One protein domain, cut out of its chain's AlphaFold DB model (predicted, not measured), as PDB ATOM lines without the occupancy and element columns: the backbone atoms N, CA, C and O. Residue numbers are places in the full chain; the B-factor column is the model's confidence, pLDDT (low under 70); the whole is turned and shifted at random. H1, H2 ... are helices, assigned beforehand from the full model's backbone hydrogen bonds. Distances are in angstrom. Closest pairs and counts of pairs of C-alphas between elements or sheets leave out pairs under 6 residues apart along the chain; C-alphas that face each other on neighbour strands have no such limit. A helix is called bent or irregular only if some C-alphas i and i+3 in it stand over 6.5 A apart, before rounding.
ATOM      1  N   ASN A  33      -0.488  55.382  28.105       69.62
ATOM      2  CA  ASN A  33      -0.321  55.320  29.562       69.62
ATOM      3  C   ASN A  33       0.090  53.910  30.004       69.62
ATOM      4  O   ASN A  33       1.102  53.749  30.679       69.62
ATOM      5  N   ARG A  34      -0.590  52.874  29.486       77.31
ATOM      6  CA  ARG A  34      -0.237  51.465  29.752       77.31
ATOM      7  C   ARG A  34       1.205  51.137  29.362       77.31
ATOM      8  O   ARG A  34       1.879  50.334  30.000       77.31
ATOM      9  N   THR A  35       1.692  51.755  28.289       79.00
ATOM     10  CA  THR A  35       3.072  51.557  27.840       79.00
ATOM     11  C   THR A  35       4.073  52.247  28.744       79.00
ATOM     12  O   THR A  35       5.064  51.626  29.108       79.00
ATOM     13  N   GLU A  36       3.805  53.485  29.149       80.81
ATOM     14  CA  GLU A  36       4.649  54.198  30.108       80.81
ATOM     15  C   GLU A  36       4.721  53.428  31.446       80.81
ATOM     16  O   GLU A  36       5.808  53.238  31.995       80.81
ATOM     17  N   GLU A  37       3.607  52.858  31.916       86.00
ATOM     18  CA  GLU A  37       3.567  51.993  33.105       86.00
ATOM     19  C   GLU A  37       4.421  50.724  32.965       86.00
ATOM     20  O   GLU A  37       5.183  50.379  33.876       86.00
ATOM     21  N   LEU A  38       4.330  50.038  31.822       90.75
ATOM     22  CA  LEU A  38       5.135  48.852  31.517       90.75
ATOM     23  C   LEU A  38       6.627  49.179  31.430       90.75
ATOM     24  O   LEU A  38       7.451  48.443  31.974       90.75
ATOM     25  N   GLU A  39       6.990  50.296  30.804       90.81
ATOM     26  CA  GLU A  39       8.373  50.766  30.751       90.81
ATOM     27  C   GLU A  39       8.907  51.068  32.158       90.81
ATOM     28  O   GLU A  39      10.007  50.637  32.509       90.81
ATOM     29  N   MET A  40       8.116  51.721  33.014       90.06
ATOM     30  CA  MET A  40       8.481  51.964  34.414       90.06
ATOM     31  C   MET A  40       8.608  50.667  35.226       90.06
ATOM     32  O   MET A  40       9.493  50.550  36.081       90.06
ATOM     33  N   ALA A  41       7.752  49.674  34.978       92.06
ATOM     34  CA  ALA A  41       7.859  48.355  35.596       92.06
ATOM     35  C   ALA A  41       9.136  47.620  35.162       92.06
ATOM     36  O   ALA A  41       9.851  47.080  36.008       92.06
ATOM     37  N   LEU A  42       9.492  47.684  33.875       92.50
ATOM     38  CA  LEU A  42      10.756  47.154  33.367       92.50
ATOM     39  C   LEU A  42      11.965  47.862  33.979       92.50
ATOM     40  O   LEU A  42      12.936  47.195  34.332       92.50
ATOM     41  N   VAL A  43      11.912  49.188  34.178       91.06
ATOM     42  CA  VAL A  43      12.968  49.904  34.913       91.06
ATOM     43  C   VAL A  43      13.119  49.302  36.308       91.06
ATOM     44  O   VAL A  43      14.240  48.995  36.711       91.06
ATOM     45  N   ARG A  44      12.018  49.094  37.039       90.38
ATOM     46  CA  ARG A  44      12.058  48.508  38.387       90.38
ATOM     47  C   ARG A  44      12.651  47.100  38.379       90.38
ATOM     48  O   ARG A  44      13.575  46.852  39.146       90.38
ATOM     49  N   ALA A  45      12.203  46.222  37.484       91.94
ATOM     50  CA  ALA A  45      12.694  44.845  37.395       91.94
ATOM     51  C   ALA A  45      14.171  44.770  36.957       91.94
ATOM     52  O   ALA A  45      14.993  44.085  37.571       91.94
ATOM     53  N   PHE A  46      14.558  45.508  35.915       91.50
ATOM     54  CA  PHE A  46      15.899  45.407  35.343       91.50
ATOM     55  C   PHE A  46      16.947  46.229  36.080       91.50
ATOM     56  O   PHE A  46      18.105  45.814  36.103       91.50
ATOM     57  N   LYS A  47      16.581  47.345  36.716       89.00
ATOM     58  CA  LYS A  47      17.540  48.257  37.362       89.00
ATOM     59  C   LYS A  47      17.594  48.156  38.882       89.00
ATOM     60  O   LYS A  47      18.299  48.952  39.504       89.00
ATOM     61  N   THR A  48      16.907  47.186  39.479       88.69
ATOM     62  CA  THR A  48      17.039  46.864  40.905       88.69
ATOM     63  C   THR A  48      18.032  45.729  41.145       88.69
ATOM     64  O   THR A  48      18.167  44.826  40.321       88.69
ATOM     65  N   THR A  49      18.707  45.759  42.290       84.75
ATOM     66  CA  THR A  49      19.407  44.603  42.878       84.75
ATOM     67  C   THR A  49      18.654  44.032  44.082       84.75
ATOM     68  O   THR A  49      19.006  42.967  44.573       84.75
ATOM     69  N   ASP A  50      17.626  44.734  44.564       90.62
ATOM     70  CA  ASP A  50      16.749  44.268  45.635       90.62
ATOM     71  C   ASP A  50      15.660  43.366  45.051       90.62
ATOM     72  O   ASP A  50      14.897  43.773  44.165       90.62
ATOM     73  N   LEU A  51      15.601  42.139  45.564       89.62
ATOM     74  CA  LEU A  51      14.669  41.111  45.118       89.62
ATOM     75  C   LEU A  51      13.222  41.443  45.472       89.62
ATOM     76  O   LEU A  51      12.331  41.053  44.727       89.62
ATOM     77  N   SER A  52      12.985  42.183  46.555       91.94
ATOM     78  CA  SER A  52      11.640  42.594  46.973       91.94
ATOM     79  C   SER A  52      11.060  43.581  45.960       91.94
ATOM     80  O   SER A  52       9.941  43.420  45.482       91.94
ATOM     81  N   ILE A  53      11.882  44.543  45.525       91.25
ATOM     82  CA  ILE A  53      11.510  45.513  44.486       91.25
ATOM     83  C   ILE A  53      11.272  44.810  43.146       91.25
ATOM     84  O   ILE A  53      10.360  45.180  42.407       91.25
ATOM     85  N   ALA A  54      12.082  43.796  42.821       91.69
ATOM     86  CA  ALA A  54      11.861  42.992  41.625       91.69
ATOM     87  C   ALA A  54      10.547  42.203  41.729       91.69
ATOM     88  O   ALA A  54       9.770  42.196  40.778       91.69
ATOM     89  N   ALA A  55      10.259  41.579  42.872       91.75
ATOM     90  CA  ALA A  55       9.059  40.769  43.079       91.75
ATOM     91  C   ALA A  55       7.763  41.545  42.803       91.75
ATOM     92  O   ALA A  55       6.850  40.997  42.194       91.75
ATOM     93  N   GLU A  56       7.726  42.818  43.204       92.69
ATOM     94  CA  GLU A  56       6.558  43.704  43.114       92.69
ATOM     95  C   GLU A  56       6.561  44.592  41.853       92.69
ATOM     96  O   GLU A  56       5.705  45.468  41.671       92.69
ATOM     97  N   ALA A  57       7.547  44.420  40.964       91.62
ATOM     98  CA  ALA A  57       7.747  45.310  39.821       91.62
ATOM     99  C   ALA A  57       6.517  45.372  38.901       91.62
ATOM    100  O   ALA A  57       6.218  46.436  38.358       91.62
ATOM    101  N   PHE A  58       5.780  44.266  38.774       91.38
ATOM    102  CA  PHE A  58       4.642  44.138  37.861       91.38
ATOM    103  C   PHE A  58       3.268  44.122  38.545       91.38
ATOM    104  O   PHE A  58       2.263  44.101  37.847       91.38
ATOM    105  N   ASP A  59       3.191  44.200  39.876       87.94
ATOM    106  CA  ASP A  59       1.923  44.030  40.615       87.94
ATOM    107  C   ASP A  59       0.872  45.102  40.299       87.94
ATOM    108  O   ASP A  59      -0.326  44.851  40.376       87.94
ATOM    109  N   LYS A  60       1.327  46.309  39.950       83.62
ATOM    110  CA  LYS A  60       0.469  47.463  39.629       83.62
ATOM    111  C   LYS A  60       0.249  47.660  38.131       83.62
ATOM    112  O   LYS A  60      -0.306  48.676  37.741       83.62
ATOM    113  N   VAL A  61       0.763  46.758  37.298       87.81
ATOM    114  CA  VAL A  61       0.696  46.909  35.846       87.81
ATOM    115  C   VAL A  61      -0.585  46.265  35.344       87.81
ATOM    116  O   VAL A  61      -0.776  45.059  35.496       87.81
ATOM    117  N   GLU A  62      -1.434  47.045  34.682       86.12
ATOM    118  CA  GLU A  62      -2.669  46.558  34.058       86.12
ATOM    119  C   GLU A  62      -2.393  45.878  32.705       86.12
ATOM    120  O   GLU A  62      -2.950  46.231  31.667       86.12
ATOM    121  N   ALA A  63      -1.495  44.891  32.693       87.75
ATOM    122  CA  ALA A  63      -1.127  44.134  31.501       87.75
ATOM    123  C   ALA A  63      -1.262  42.632  31.738       87.75
ATOM    124  O   ALA A  63      -1.053  42.122  32.840       87.75
ATOM    125  N   GLN A  64      -1.577  41.899  30.670       90.31
ATOM    126  CA  GLN A  64      -1.639  40.445  30.758       90.31
ATOM    127  C   GLN A  64      -0.231  39.863  30.980       90.31
ATOM    128  O   GLN A  64       0.743  40.359  30.406       90.31
ATOM    129  N   PRO A  65      -0.087  38.772  31.750       91.75
ATOM    130  CA  PRO A  65       1.208  38.136  32.000       91.75
ATOM    131  C   PRO A  65       1.980  37.739  30.723       91.75
ATOM    132  O   PRO A  65       3.210  37.775  30.689       91.75
ATOM    133  N   GLU A  66       1.284  37.376  29.645       91.00
ATOM    134  CA  GLU A  66       1.868  37.127  28.318       91.00
ATOM    135  C   GLU A  66       2.457  38.383  27.671       91.00
ATOM    136  O   GLU A  66       3.471  38.306  26.976       91.00
ATOM    137  N   GLU A  67       1.817  39.532  27.874       92.19
ATOM    138  CA  GLU A  67       2.313  40.811  27.381       92.19
ATOM    139  C   GLU A  67       3.591  41.191  28.130       92.19
ATOM    140  O   GLU A  67       4.603  41.470  27.487       92.19
ATOM    141  N   ILE A  68       3.581  41.097  29.465       94.19
ATOM    142  CA  ILE A  68       4.757  41.341  30.314       94.19
ATOM    143  C   ILE A  68       5.943  40.477  29.865       94.19
ATOM    144  O   ILE A  68       7.052  40.983  29.700       94.19
ATOM    145  N   PHE A  69       5.709  39.193  29.586       95.31
ATOM    146  CA  PHE A  69       6.740  38.298  29.056       95.31
ATOM    147  C   PHE A  69       7.341  38.806  27.749       95.31
ATOM    148  O   PHE A  69       8.559  38.831  27.601       95.31
ATOM    149  N   GLY A  70       6.498  39.220  26.799       94.81
ATOM    150  CA  GLY A  70       6.965  39.767  25.528       94.81
ATOM    151  C   GLY A  70       7.793  41.038  25.712       94.81
ATOM    152  O   GLY A  70       8.772  41.242  24.996       94.81
ATOM    153  N   TRP A  71       7.413  41.878  26.679       95.25
ATOM    154  CA  TRP A  71       8.149  43.089  27.038       95.25
ATOM    155  C   TRP A  71       9.514  42.763  27.628       95.25
ATOM    156  O   TRP A  71      10.503  43.370  27.226       95.25
ATOM    157  N   ILE A  72       9.600  41.780  28.517       95.12
ATOM    158  CA  ILE A  72      10.879  41.329  29.068       95.12
ATOM    159  C   ILE A  72      11.762  40.739  27.955       95.12
ATOM    160  O   ILE A  72      12.903  41.165  27.804       95.12
ATOM    161  N   ASP A  73      11.229  39.832  27.131       95.06
ATOM    162  CA  ASP A  73      11.952  39.146  26.044       95.06
ATOM    163  C   ASP A  73      12.593  40.118  25.036       95.06
ATOM    164  O   ASP A  73      13.780  40.006  24.722       95.06
ATOM    165  N   GLU A  74      11.832  41.109  24.556       95.00
ATOM    166  CA  GLU A  74      12.325  42.079  23.563       95.00
ATOM    167  C   GLU A  74      13.367  43.044  24.164       95.00
ATOM    168  O   GLU A  74      14.245  43.524  23.444       95.00
ATOM    169  N   ASN A  75      13.297  43.323  25.472       94.50
ATOM    170  CA  ASN A  75      14.111  44.357  26.121       94.50
ATOM    171  C   ASN A  75      15.315  43.832  26.912       94.50
ATOM    172  O   ASN A  75      16.261  44.590  27.129       94.50
ATOM    173  N   LEU A  76      15.340  42.550  27.285       93.12
ATOM    174  CA  LEU A  76      16.503  41.909  27.904       93.12
ATOM    175  C   LEU A  76      17.825  42.179  27.158       93.12
ATOM    176  O   LEU A  76      18.764  42.648  27.801       93.12
ATOM    177  N   PRO A  77      17.931  41.969  25.829       91.88
ATOM    178  CA  PRO A  77      19.191  42.167  25.112       91.88
ATOM    179  C   PRO A  77      19.530  43.647  24.890       91.88
ATOM    180  O   PRO A  77      20.653  43.967  24.503       91.88
ATOM    181  N   LEU A  78      18.576  44.559  25.111       91.19
ATOM    182  CA  LEU A  78      18.823  46.002  25.047       91.19
ATOM    183  C   LEU A  78      19.481  46.512  26.332       91.19
ATOM    184  O   LEU A  78      20.289  47.441  26.281       91.19
ATOM    185  N   GLU A  79      19.159  45.894  27.468       90.81
ATOM    186  CA  GLU A  79      19.670  46.291  28.777       90.81
ATOM    187  C   GLU A  79      20.910  45.471  29.190       90.81
ATOM    188  O   GLU A  79      21.912  46.042  29.621       90.81
ATOM    189  N   TYR A  80      20.891  44.141  29.026       91.44
ATOM    190  CA  TYR A  80      21.924  43.240  29.550       91.44
ATOM    191  C   TYR A  80      22.987  43.012  28.475       91.44
ATOM    192  O   TYR A  80      22.755  42.329  27.477       91.44
ATOM    193  N   ARG A  81      24.178  43.591  28.673       89.44
ATOM    194  CA  ARG A  81      25.255  43.585  27.664       89.44
ATOM    195  C   ARG A  81      26.251  42.443  27.835       89.44
ATOM    196  O   ARG A  81      26.902  42.057  26.866       89.44
ATOM    197  N   LYS A  82      26.412  41.915  29.053       93.25
ATOM    198  CA  LYS A  82      27.317  40.788  29.301       93.25
ATOM    199  C   LYS A  82      26.675  39.480  28.817       93.25
ATOM    200  O   LYS A  82      25.587  39.147  29.287       93.25
ATOM    201  N   PRO A  83      27.359  38.679  27.978       93.25
ATOM    202  CA  PRO A  83      26.808  37.420  27.474       93.25
ATOM    203  C   PRO A  83      26.395  36.432  28.572       93.25
ATOM    204  O   PRO A  83      25.365  35.778  28.441       93.25
ATOM    205  N   GLY A  84      27.166  36.340  29.662       95.12
ATOM    206  CA  GLY A  84      26.857  35.440  30.781       95.12
ATOM    207  C   GLY A  84      25.579  35.826  31.529       95.12
ATOM    208  O   GLY A  84      24.738  34.970  31.790       95.12
ATOM    209  N   GLU A  85      25.396  37.118  31.806       94.44
ATOM    210  CA  GLU A  85      24.190  37.635  32.468       94.44
ATOM    211  C   GLU A  85      22.965  37.508  31.554       94.44
ATOM    212  O   GLU A  85      21.890  37.116  31.998       94.44
ATOM    213  N   LEU A  86      23.131  37.766  30.252       94.81
ATOM    214  CA  LEU A  86      22.064  37.594  29.269       94.81
ATOM    215  C   LEU A  86      21.634  36.122  29.152       94.81
ATOM    216  O   LEU A  86      20.440  35.830  29.119       94.81
ATOM    217  N   ALA A  87      22.590  35.189  29.139       96.88
ATOM    218  CA  ALA A  87      22.303  33.757  29.132       96.88
ATOM    219  C   ALA A  87      21.540  33.323  30.393       96.88
ATOM    220  O   ALA A  87      20.542  32.612  30.286       96.88
ATOM    221  N   ALA A  88      21.958  33.790  31.574       96.38
ATOM    222  CA  ALA A  88      21.264  33.508  32.827       96.38
ATOM    223  C   ALA A  88      19.843  34.106  32.856       96.38
ATOM    224  O   ALA A  88      18.905  33.451  33.315       96.38
ATOM    225  N   ALA A  89      19.656  35.311  32.310       96.12
ATOM    226  CA  ALA A  89      18.344  35.949  32.227       96.12
ATOM    227  C   ALA A  89      17.396  35.182  31.295       96.12
ATOM    228  O   ALA A  89      16.235  34.952  31.641       96.12
ATOM    229  N   TYR A  90      17.887  34.729  30.138       97.06
ATOM    230  CA  TYR A  90      17.098  33.901  29.227       97.06
ATOM    231  C   TYR A  90      16.823  32.499  29.773       97.06
ATOM    232  O   TYR A  90      15.751  31.961  29.506       97.06
ATOM    233  N   ASP A  91      17.724  31.918  30.566       97.62
ATOM    234  CA  ASP A  91      17.456  30.659  31.271       97.62
ATOM    235  C   ASP A  91      16.307  30.819  32.283       97.62
ATOM    236  O   ASP A  91      15.379  30.005  32.320       97.62
ATOM    237  N   ALA A  92      16.295  31.917  33.045       96.56
ATOM    238  CA  ALA A  92      15.170  32.253  33.916       96.56
ATOM    239  C   ALA A  92      13.867  32.443  33.120       96.56
ATOM    240  O   ALA A  92      12.838  31.852  33.461       96.56
ATOM    241  N   LEU A  93      13.909  33.201  32.021       96.50
ATOM    242  CA  LEU A  93      12.737  33.434  31.176       96.50
ATOM    243  C   LEU A  93      12.228  32.139  30.515       96.50
ATOM    244  O   LEU A  93      11.021  31.911  30.431       96.50
ATOM    245  N   SER A  94      13.133  31.241  30.120       97.31
ATOM    246  CA  SER A  94      12.799  29.911  29.598       97.31
ATOM    247  C   SER A  94      12.058  29.071  30.640       97.31
ATOM    248  O   SER A  94      11.018  28.478  30.340       97.31
ATOM    249  N   LYS A  95      12.522  29.079  31.897       97.12
ATOM    250  CA  LYS A  95      11.821  28.419  33.010       97.12
ATOM    251  C   LYS A  95      10.426  29.007  33.218       97.12
ATOM    252  O   LYS A  95       9.489  28.240  33.442       97.12
ATOM    253  N   ALA A  96      10.258  30.325  33.100       97.00
ATOM    254  CA  ALA A  96       8.943  30.956  33.171       97.00
ATOM    255  C   ALA A  96       7.998  30.443  32.064       97.00
ATOM    256  O   ALA A  96       6.868  30.053  32.364       97.00
ATOM    257  N   ASP A  97       8.454  30.337  30.810       96.25
ATOM    258  CA  ASP A  97       7.622  29.825  29.705       96.25
ATOM    259  C   ASP A  97       7.199  28.356  29.915       96.25
ATOM    260  O   ASP A  97       6.082  27.965  29.573       96.25
ATOM    261  N   VAL A  98       8.016  27.541  30.594       96.75
ATOM    262  CA  VAL A  98       7.605  26.187  31.013       96.75
ATOM    263  C   VAL A  98       6.411  26.236  31.975       96.75
ATOM    264  O   VAL A  98       5.480  25.433  31.842       96.75
ATOM    265  N   PHE A  99       6.397  27.163  32.939       96.12
ATOM    266  CA  PHE A  99       5.239  27.351  33.823       96.12
ATOM    267  C   PHE A  99       4.020  27.844  33.051       96.12
ATOM    268  O   PHE A  99       2.933  27.309  33.262       96.12
ATOM    269  N   ARG A 100       4.200  28.766  32.103       95.19
ATOM    270  CA  ARG A 100       3.133  29.201  31.197       95.19
ATOM    271  C   ARG A 100       2.530  28.031  30.420       95.19
ATOM    272  O   ARG A 100       1.315  27.851  30.433       95.19
ATOM    273  N   GLY A 101       3.356  27.171  29.826       96.06
ATOM    274  CA  GLY A 101       2.890  25.960  29.147       96.06
ATOM    275  C   GLY A 101       2.110  25.024  30.079       96.06
ATOM    276  O   GLY A 101       1.064  24.495  29.708       96.06
ATOM    277  N   ARG A 102       2.564  24.854  31.329       95.88
ATOM    278  CA  ARG A 102       1.847  24.063  32.346       95.88
ATOM    279  C   ARG A 102       0.505  24.685  32.734       95.88
ATOM    280  O   ARG A 102      -0.453  23.931  32.894       95.88
ATOM    281  N   ILE A 103       0.431  26.011  32.871       96.31
ATOM    282  CA  ILE A 103      -0.814  26.745  33.142       96.31
ATOM    283  C   ILE A 103      -1.810  26.482  32.015       96.31
ATOM    284  O   ILE A 103      -2.903  26.003  32.291       96.31
ATOM    285  N   MET A 104      -1.409  26.691  30.760       93.94
ATOM    286  CA  MET A 104      -2.303  26.526  29.607       93.94
ATOM    287  C   MET A 104      -2.769  25.075  29.432       93.94
ATOM    288  O   MET A 104      -3.944  24.828  29.173       93.94
ATOM    289  N   ASN A 105      -1.879  24.102  29.643       96.31
ATOM    290  CA  ASN A 105      -2.216  22.685  29.475       96.31
ATOM    291  C   ASN A 105      -3.080  22.124  30.612       96.31
ATOM    292  O   ASN A 105      -3.911  21.254  30.373       96.31
ATOM    293  N   ARG A 106      -2.861  22.565  31.859       96.25
ATOM    294  CA  ARG A 106      -3.539  22.010  33.049       96.25
ATOM    295  C   ARG A 106      -4.629  22.914  33.611       96.25
ATOM    296  O   ARG A 106      -5.289  22.518  34.564       96.25
ATOM    297  N   GLN A 107      -4.764  24.131  33.086       94.31
ATOM    298  CA  GLN A 107      -5.659  25.178  33.592       94.31
ATOM    299  C   GLN A 107      -5.456  25.479  35.091       94.31
ATOM    300  O   GLN A 107      -6.361  25.913  35.797       94.31
ATOM    301  N   HIS A 108      -4.244  25.241  35.604       95.25
ATOM    302  CA  HIS A 108      -3.926  25.400  37.021       95.25
ATOM    303  C   HIS A 108      -3.324  26.786  37.291       95.25
ATOM    304  O   HIS A 108      -2.107  26.956  37.426       95.25
ATOM    305  N   TRP A 109      -4.201  27.784  37.396       94.19
ATOM    306  CA  TRP A 109      -3.852  29.209  37.474       94.19
ATOM    307  C   TRP A 109      -3.081  29.632  38.727       94.19
ATOM    308  O   TRP A 109      -2.414  30.658  38.713       94.19
ATOM    309  N   ARG A 110      -3.038  28.813  39.787       95.12
ATOM    310  CA  ARG A 110      -2.167  29.083  40.950       95.12
ATOM    311  C   ARG A 110      -0.671  29.071  40.594       95.12
ATOM    312  O   ARG A 110       0.135  29.600  41.349       95.12
ATOM    313  N   LEU A 111      -0.289  28.495  39.450       95.38
ATOM    314  CA  LEU A 111       1.084  28.575  38.941       95.38
ATOM    315  C   LEU A 111       1.440  29.961  38.378       95.38
ATOM    316  O   LEU A 111       2.613  30.215  38.115       95.38
ATOM    317  N   LEU A 112       0.460  30.854  38.209       94.19
ATOM    318  CA  LEU A 112       0.679  32.186  37.658       94.19
ATOM    319  C   LEU A 112       1.619  33.030  38.526       94.19
ATOM    320  O   LEU A 112       2.461  33.743  37.990       94.19
ATOM    321  N   SER A 113       1.541  32.895  39.852       92.94
ATOM    322  CA  SER A 113       2.470  33.580  40.755       92.94
ATOM    323  C   SER A 113       3.920  33.178  40.476       92.94
ATOM    324  O   SER A 113       4.782  34.039  40.377       92.94
ATOM    325  N   TYR A 114       4.191  31.890  40.250       94.50
ATOM    326  CA  TYR A 114       5.526  31.415  39.881       94.50
ATOM    327  C   TYR A 114       5.962  31.948  38.520       94.50
ATOM    328  O   TYR A 114       7.111  32.342  38.364       94.50
ATOM    329  N   TYR A 115       5.053  31.985  37.545       95.50
ATOM    330  CA  TYR A 115       5.341  32.544  36.230       95.50
ATOM    331  C   TYR A 115       5.802  34.006  36.328       95.50
ATOM    332  O   TYR A 115       6.887  34.332  35.853       95.50
ATOM    333  N   ILE A 116       5.040  34.855  37.022       94.25
ATOM    334  CA  ILE A 116       5.364  36.278  37.207       94.25
ATOM    335  C   ILE A 116       6.653  36.456  38.020       94.25
ATOM    336  O   ILE A 116       7.540  37.209  37.619       94.25
ATOM    337  N   GLN A 117       6.800  35.721  39.124       94.19
ATOM    338  CA  GLN A 117       7.970  35.839  39.995       94.19
ATOM    339  C   GLN A 117       9.263  35.388  39.306       94.19
ATOM    340  O   GLN A 117      10.291  36.046  39.445       94.19
ATOM    341  N   ILE A 118       9.231  34.313  38.509       95.31
ATOM    342  CA  ILE A 118      10.406  33.868  37.746       95.31
ATOM    343  C   ILE A 118      10.756  34.880  36.651       95.31
ATOM    344  O   ILE A 118      11.935  35.176  36.467       95.31
ATOM    345  N   MET A 119       9.762  35.443  35.955       94.88
ATOM    346  CA  MET A 119      10.008  36.503  34.972       94.88
ATOM    347  C   MET A 119      10.688  37.716  35.607       94.88
ATOM    348  O   MET A 119      11.650  38.240  35.049       94.88
ATOM    349  N   SER A 120      10.215  38.150  36.775       94.00
ATOM    350  CA  SER A 120      10.708  39.373  37.401       94.00
ATOM    351  C   SER A 120      11.997  39.159  38.196       94.00
ATOM    352  O   SER A 120      13.055  39.673  37.833       94.00
ATOM    353  N   ILE A 121      11.950  38.344  39.254       94.81
ATOM    354  CA  ILE A 121      13.107  38.090  40.124       94.81
ATOM    355  C   ILE A 121      14.183  37.316  39.365       94.81
ATOM    356  O   ILE A 121      15.366  37.616  39.496       94.81
ATOM    357  N   GLY A 122      13.790  36.323  38.565       93.06
ATOM    358  CA  GLY A 122      14.744  35.470  37.859       93.06
ATOM    359  C   GLY A 122      15.587  36.243  36.847       93.06
ATOM    360  O   GLY A 122      16.789  36.009  36.757       93.06
ATOM    361  N   THR A 123      14.995  37.215  36.143       93.25
ATOM    362  CA  THR A 123      15.771  38.116  35.277       93.25
ATOM    363  C   THR A 123      16.584  39.111  36.097       93.25
ATOM    364  O   THR A 123      17.755  39.323  35.795       93.25
ATOM    365  N   ALA A 124      16.028  39.657  37.183       92.69
ATOM    366  CA  ALA A 124      16.741  40.592  38.045       92.69
ATOM    367  C   ALA A 124      18.001  39.990  38.697       92.69
ATOM    368  O   ALA A 124      18.994  40.709  38.819       92.69
ATOM    369  N   LEU A 125      17.967  38.704  39.068       93.50
ATOM    370  CA  LEU A 125      19.079  37.936  39.649       93.50
ATOM    371  C   LEU A 125      20.205  37.622  38.658       93.50
ATOM    372  O   LEU A 125      21.312  37.300  39.078       93.50
ATOM    373  N   ALA A 126      19.932  37.676  37.356       92.31
ATOM    374  CA  ALA A 126      20.901  37.282  36.343       92.31
ATOM    375  C   ALA A 126      22.057  38.283  36.182       92.31
ATOM    376  O   ALA A 126      23.108  37.919  35.657       92.31
ATOM    377  N   LYS A 127      21.877  39.533  36.625       89.56
ATOM    378  CA  LYS A 127      22.909  40.577  36.581       89.56
ATOM    379  C   LYS A 127      23.673  40.672  37.899       89.56
ATOM    380  O   LYS A 127      23.092  40.608  38.976       89.56
ATOM    381  N   GLU A 128      24.976  40.922  37.816       85.69
ATOM    382  CA  GLU A 128      25.814  41.131  39.005       85.69
ATOM    383  C   GLU A 128      25.683  42.552  39.561       85.69
ATOM    384  O   GLU A 128      25.815  42.792  40.761       85.69
ATOM    385  N   LYS A 129      25.477  43.525  38.667       86.69
ATOM    386  CA  LYS A 129      25.402  44.950  38.986       86.69
ATOM    387  C   LYS A 129      24.313  45.609  38.158       86.69
ATOM    388  O   LYS A 129      23.987  45.164  37.060       86.69
ATOM    389  N   LYS A 130      23.776  46.708  38.677       86.19
ATOM    390  CA  LYS A 130      22.867  47.580  37.936       86.19
ATOM    391  C   LYS A 130      23.591  48.186  36.727       86.19
ATOM    392  O   LYS A 130      24.690  48.715  36.871       86.19
ATOM    393  N   TYR A 131      22.944  48.146  35.566       85.00
ATOM    394  CA  TYR A 131      23.408  48.852  34.376       85.00
ATOM    395  C   TYR A 131      23.052  50.343  34.457       85.00
ATOM    396  O   TYR A 131      21.944  50.727  34.847       85.00
ATOM    397  N   GLU A 132      24.019  51.191  34.109       79.12
ATOM    398  CA  GLU A 132      23.865  52.646  34.061       79.12
ATOM    399  C   GLU A 132      23.474  53.115  32.651       79.12
ATOM    400  O   GLU A 132      23.867  52.520  31.647       79.12
ATOM    401  N   GLY A 133      22.700  54.201  32.577       78.44
ATOM    402  CA  GLY A 133      22.221  54.796  31.325       78.44
ATOM    403  C   GLY A 133      20.701  54.943  31.271       78.44
ATOM    404  O   GLY A 133      19.981  54.413  32.119       78.44
ATOM    405  N   ALA A 134      20.203  55.681  30.278       73.25
ATOM    406  CA  ALA A 134      18.770  55.764  30.007       73.25
ATOM    407  C   ALA A 134      18.279  54.419  29.447       73.25
ATOM    408  O   ALA A 134      18.880  53.875  28.521       73.25
ATOM    409  N   ALA A 135      17.215  53.866  30.035       74.81
ATOM    410  CA  ALA A 135      16.570  52.685  29.471       74.81
ATOM    411  C   ALA A 135      15.733  53.127  28.267       74.81
ATOM    412  O   ALA A 135      14.871  53.991  28.405       74.81
ATOM    413  N   HIS A 136      15.994  52.542  27.101       83.00
ATOM    414  CA  HIS A 136      15.184  52.745  25.904       83.00
ATOM    415  C   HIS A 136      14.464  51.445  25.582       83.00
ATOM    416  O   HIS A 136      14.961  50.620  24.811       83.00
ATOM    417  N   PHE A 137      13.311  51.259  26.216       89.62
ATOM    418  CA  PHE A 137      12.503  50.075  26.003       89.62
ATOM    419  C   PHE A 137      11.682  50.177  24.719       89.62
ATOM    420  O   PHE A 137      11.400  51.256  24.197       89.62
ATOM    421  N   ARG A 138      11.359  49.017  24.160       89.25
ATOM    422  CA  ARG A 138      10.607  48.864  22.919       89.25
ATOM    423  C   ARG A 138       9.425  47.948  23.153       89.25
ATOM    424  O   ARG A 138       9.541  46.932  23.839       89.25
ATOM    425  N   ARG A 139       8.309  48.284  22.505       89.50
ATOM    426  CA  ARG A 139       7.125  47.426  22.479       89.50
ATOM    427  C   ARG A 139       7.466  46.065  21.847       89.50
ATOM    428  O   ARG A 139       8.209  46.034  20.858       89.50
ATOM    429  N   PRO A 140       6.886  44.958  22.340       90.69
ATOM    430  CA  PRO A 140       7.101  43.631  21.783       90.69
ATOM    431  C   PRO A 140       6.674  43.576  20.323       90.69
ATOM    432  O   PRO A 140       5.547  43.919  19.962       90.69
TER     433      PRO A 140
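This is residues 33 to 140 of the 214 residues of an uncharacterized protein of Candidatus Woesearchaeota archaeon (UniProt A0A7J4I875). A long helical hairpin, H4 and H5 side by side, has H3 running alongside it, while H1 stands steeply to H3 and H5, its last residues, 45 to 47, meeting the end of H5 at a corner, and the short H2 packs on H5. After H5 a tail without named elements, residues 125 to 140, loops back toward H1 and H3. The printed part has 108 residues with five named helices, H1 to H5 in chain order, and no named strand; the class is all helix. It is compact, with a radius of gyration of the C-alphas of 13.0 A, and spans 41 by 33 by 25 A.

H1, residues 33 to 47, touches H2, residues 51 to 55, only at the corner by their tight link, with C-alphas 45 and 54 closest at 4.7 A. H1 touches H3, residues 65 to 79, at a steep tilt of 56 degrees, C-alphas 42 and 72 being closest at 7.2 A. H5, residues 109 to 124, is the hub, touching four helices. With residues 45 to 47 alone H1 touches it at a steep tilt of 60 degrees, the C-alphas of Phe 46 and Ala 124 being closest at 5.6 A. H2 touches H5, with C-alphas 54 and 121 closest at 5.3 A. H3, H4, residues 83 to 106, and H5 form an up and down bundle, each running against the one before it in the chain. H4 and H5 are a hairpin at a shallow tilt of 5 degrees, with C-alphas 89 and 123 closest at 4.5 A. H3 and H4 are a hairpin at a shallow tilt of 10 degrees, with C-alphas 77 and 86 closest at 6.8 A. H3 and H5 only just touch, with 3 pairs of C-alphas within 8 A, the closest being 65 and 116 at 6.9 A. H4 is apart from H1 and H2. In H1, H2 and H4 every O i to N i+4 pair is within hydrogen-bond range; in H3 9 of 11 are, in H5 9 of 12.

H1 begins at C-alpha 33, (-0.321, 55.320, 29.562), and is 20.7 A long; H2 is 6.0 A. H3, 20.4 A, is irregular, with C-alphas 74 and 77 7.0 A apart. H4 is 34.5 A long. H5, 23.5 A, ends at C-alpha 124, (16.741, 40.592, 38.045); it is neither bent nor irregular, but only just: C-alphas 110 and 113 are 6.5 A apart.

The two C-alphas farthest apart, of Arg 106 and Gly 133, are 41.7 A apart. The printed part has no cut, and no link is long. Its mean pLDDT is 91.4, and residue 33 is under 70.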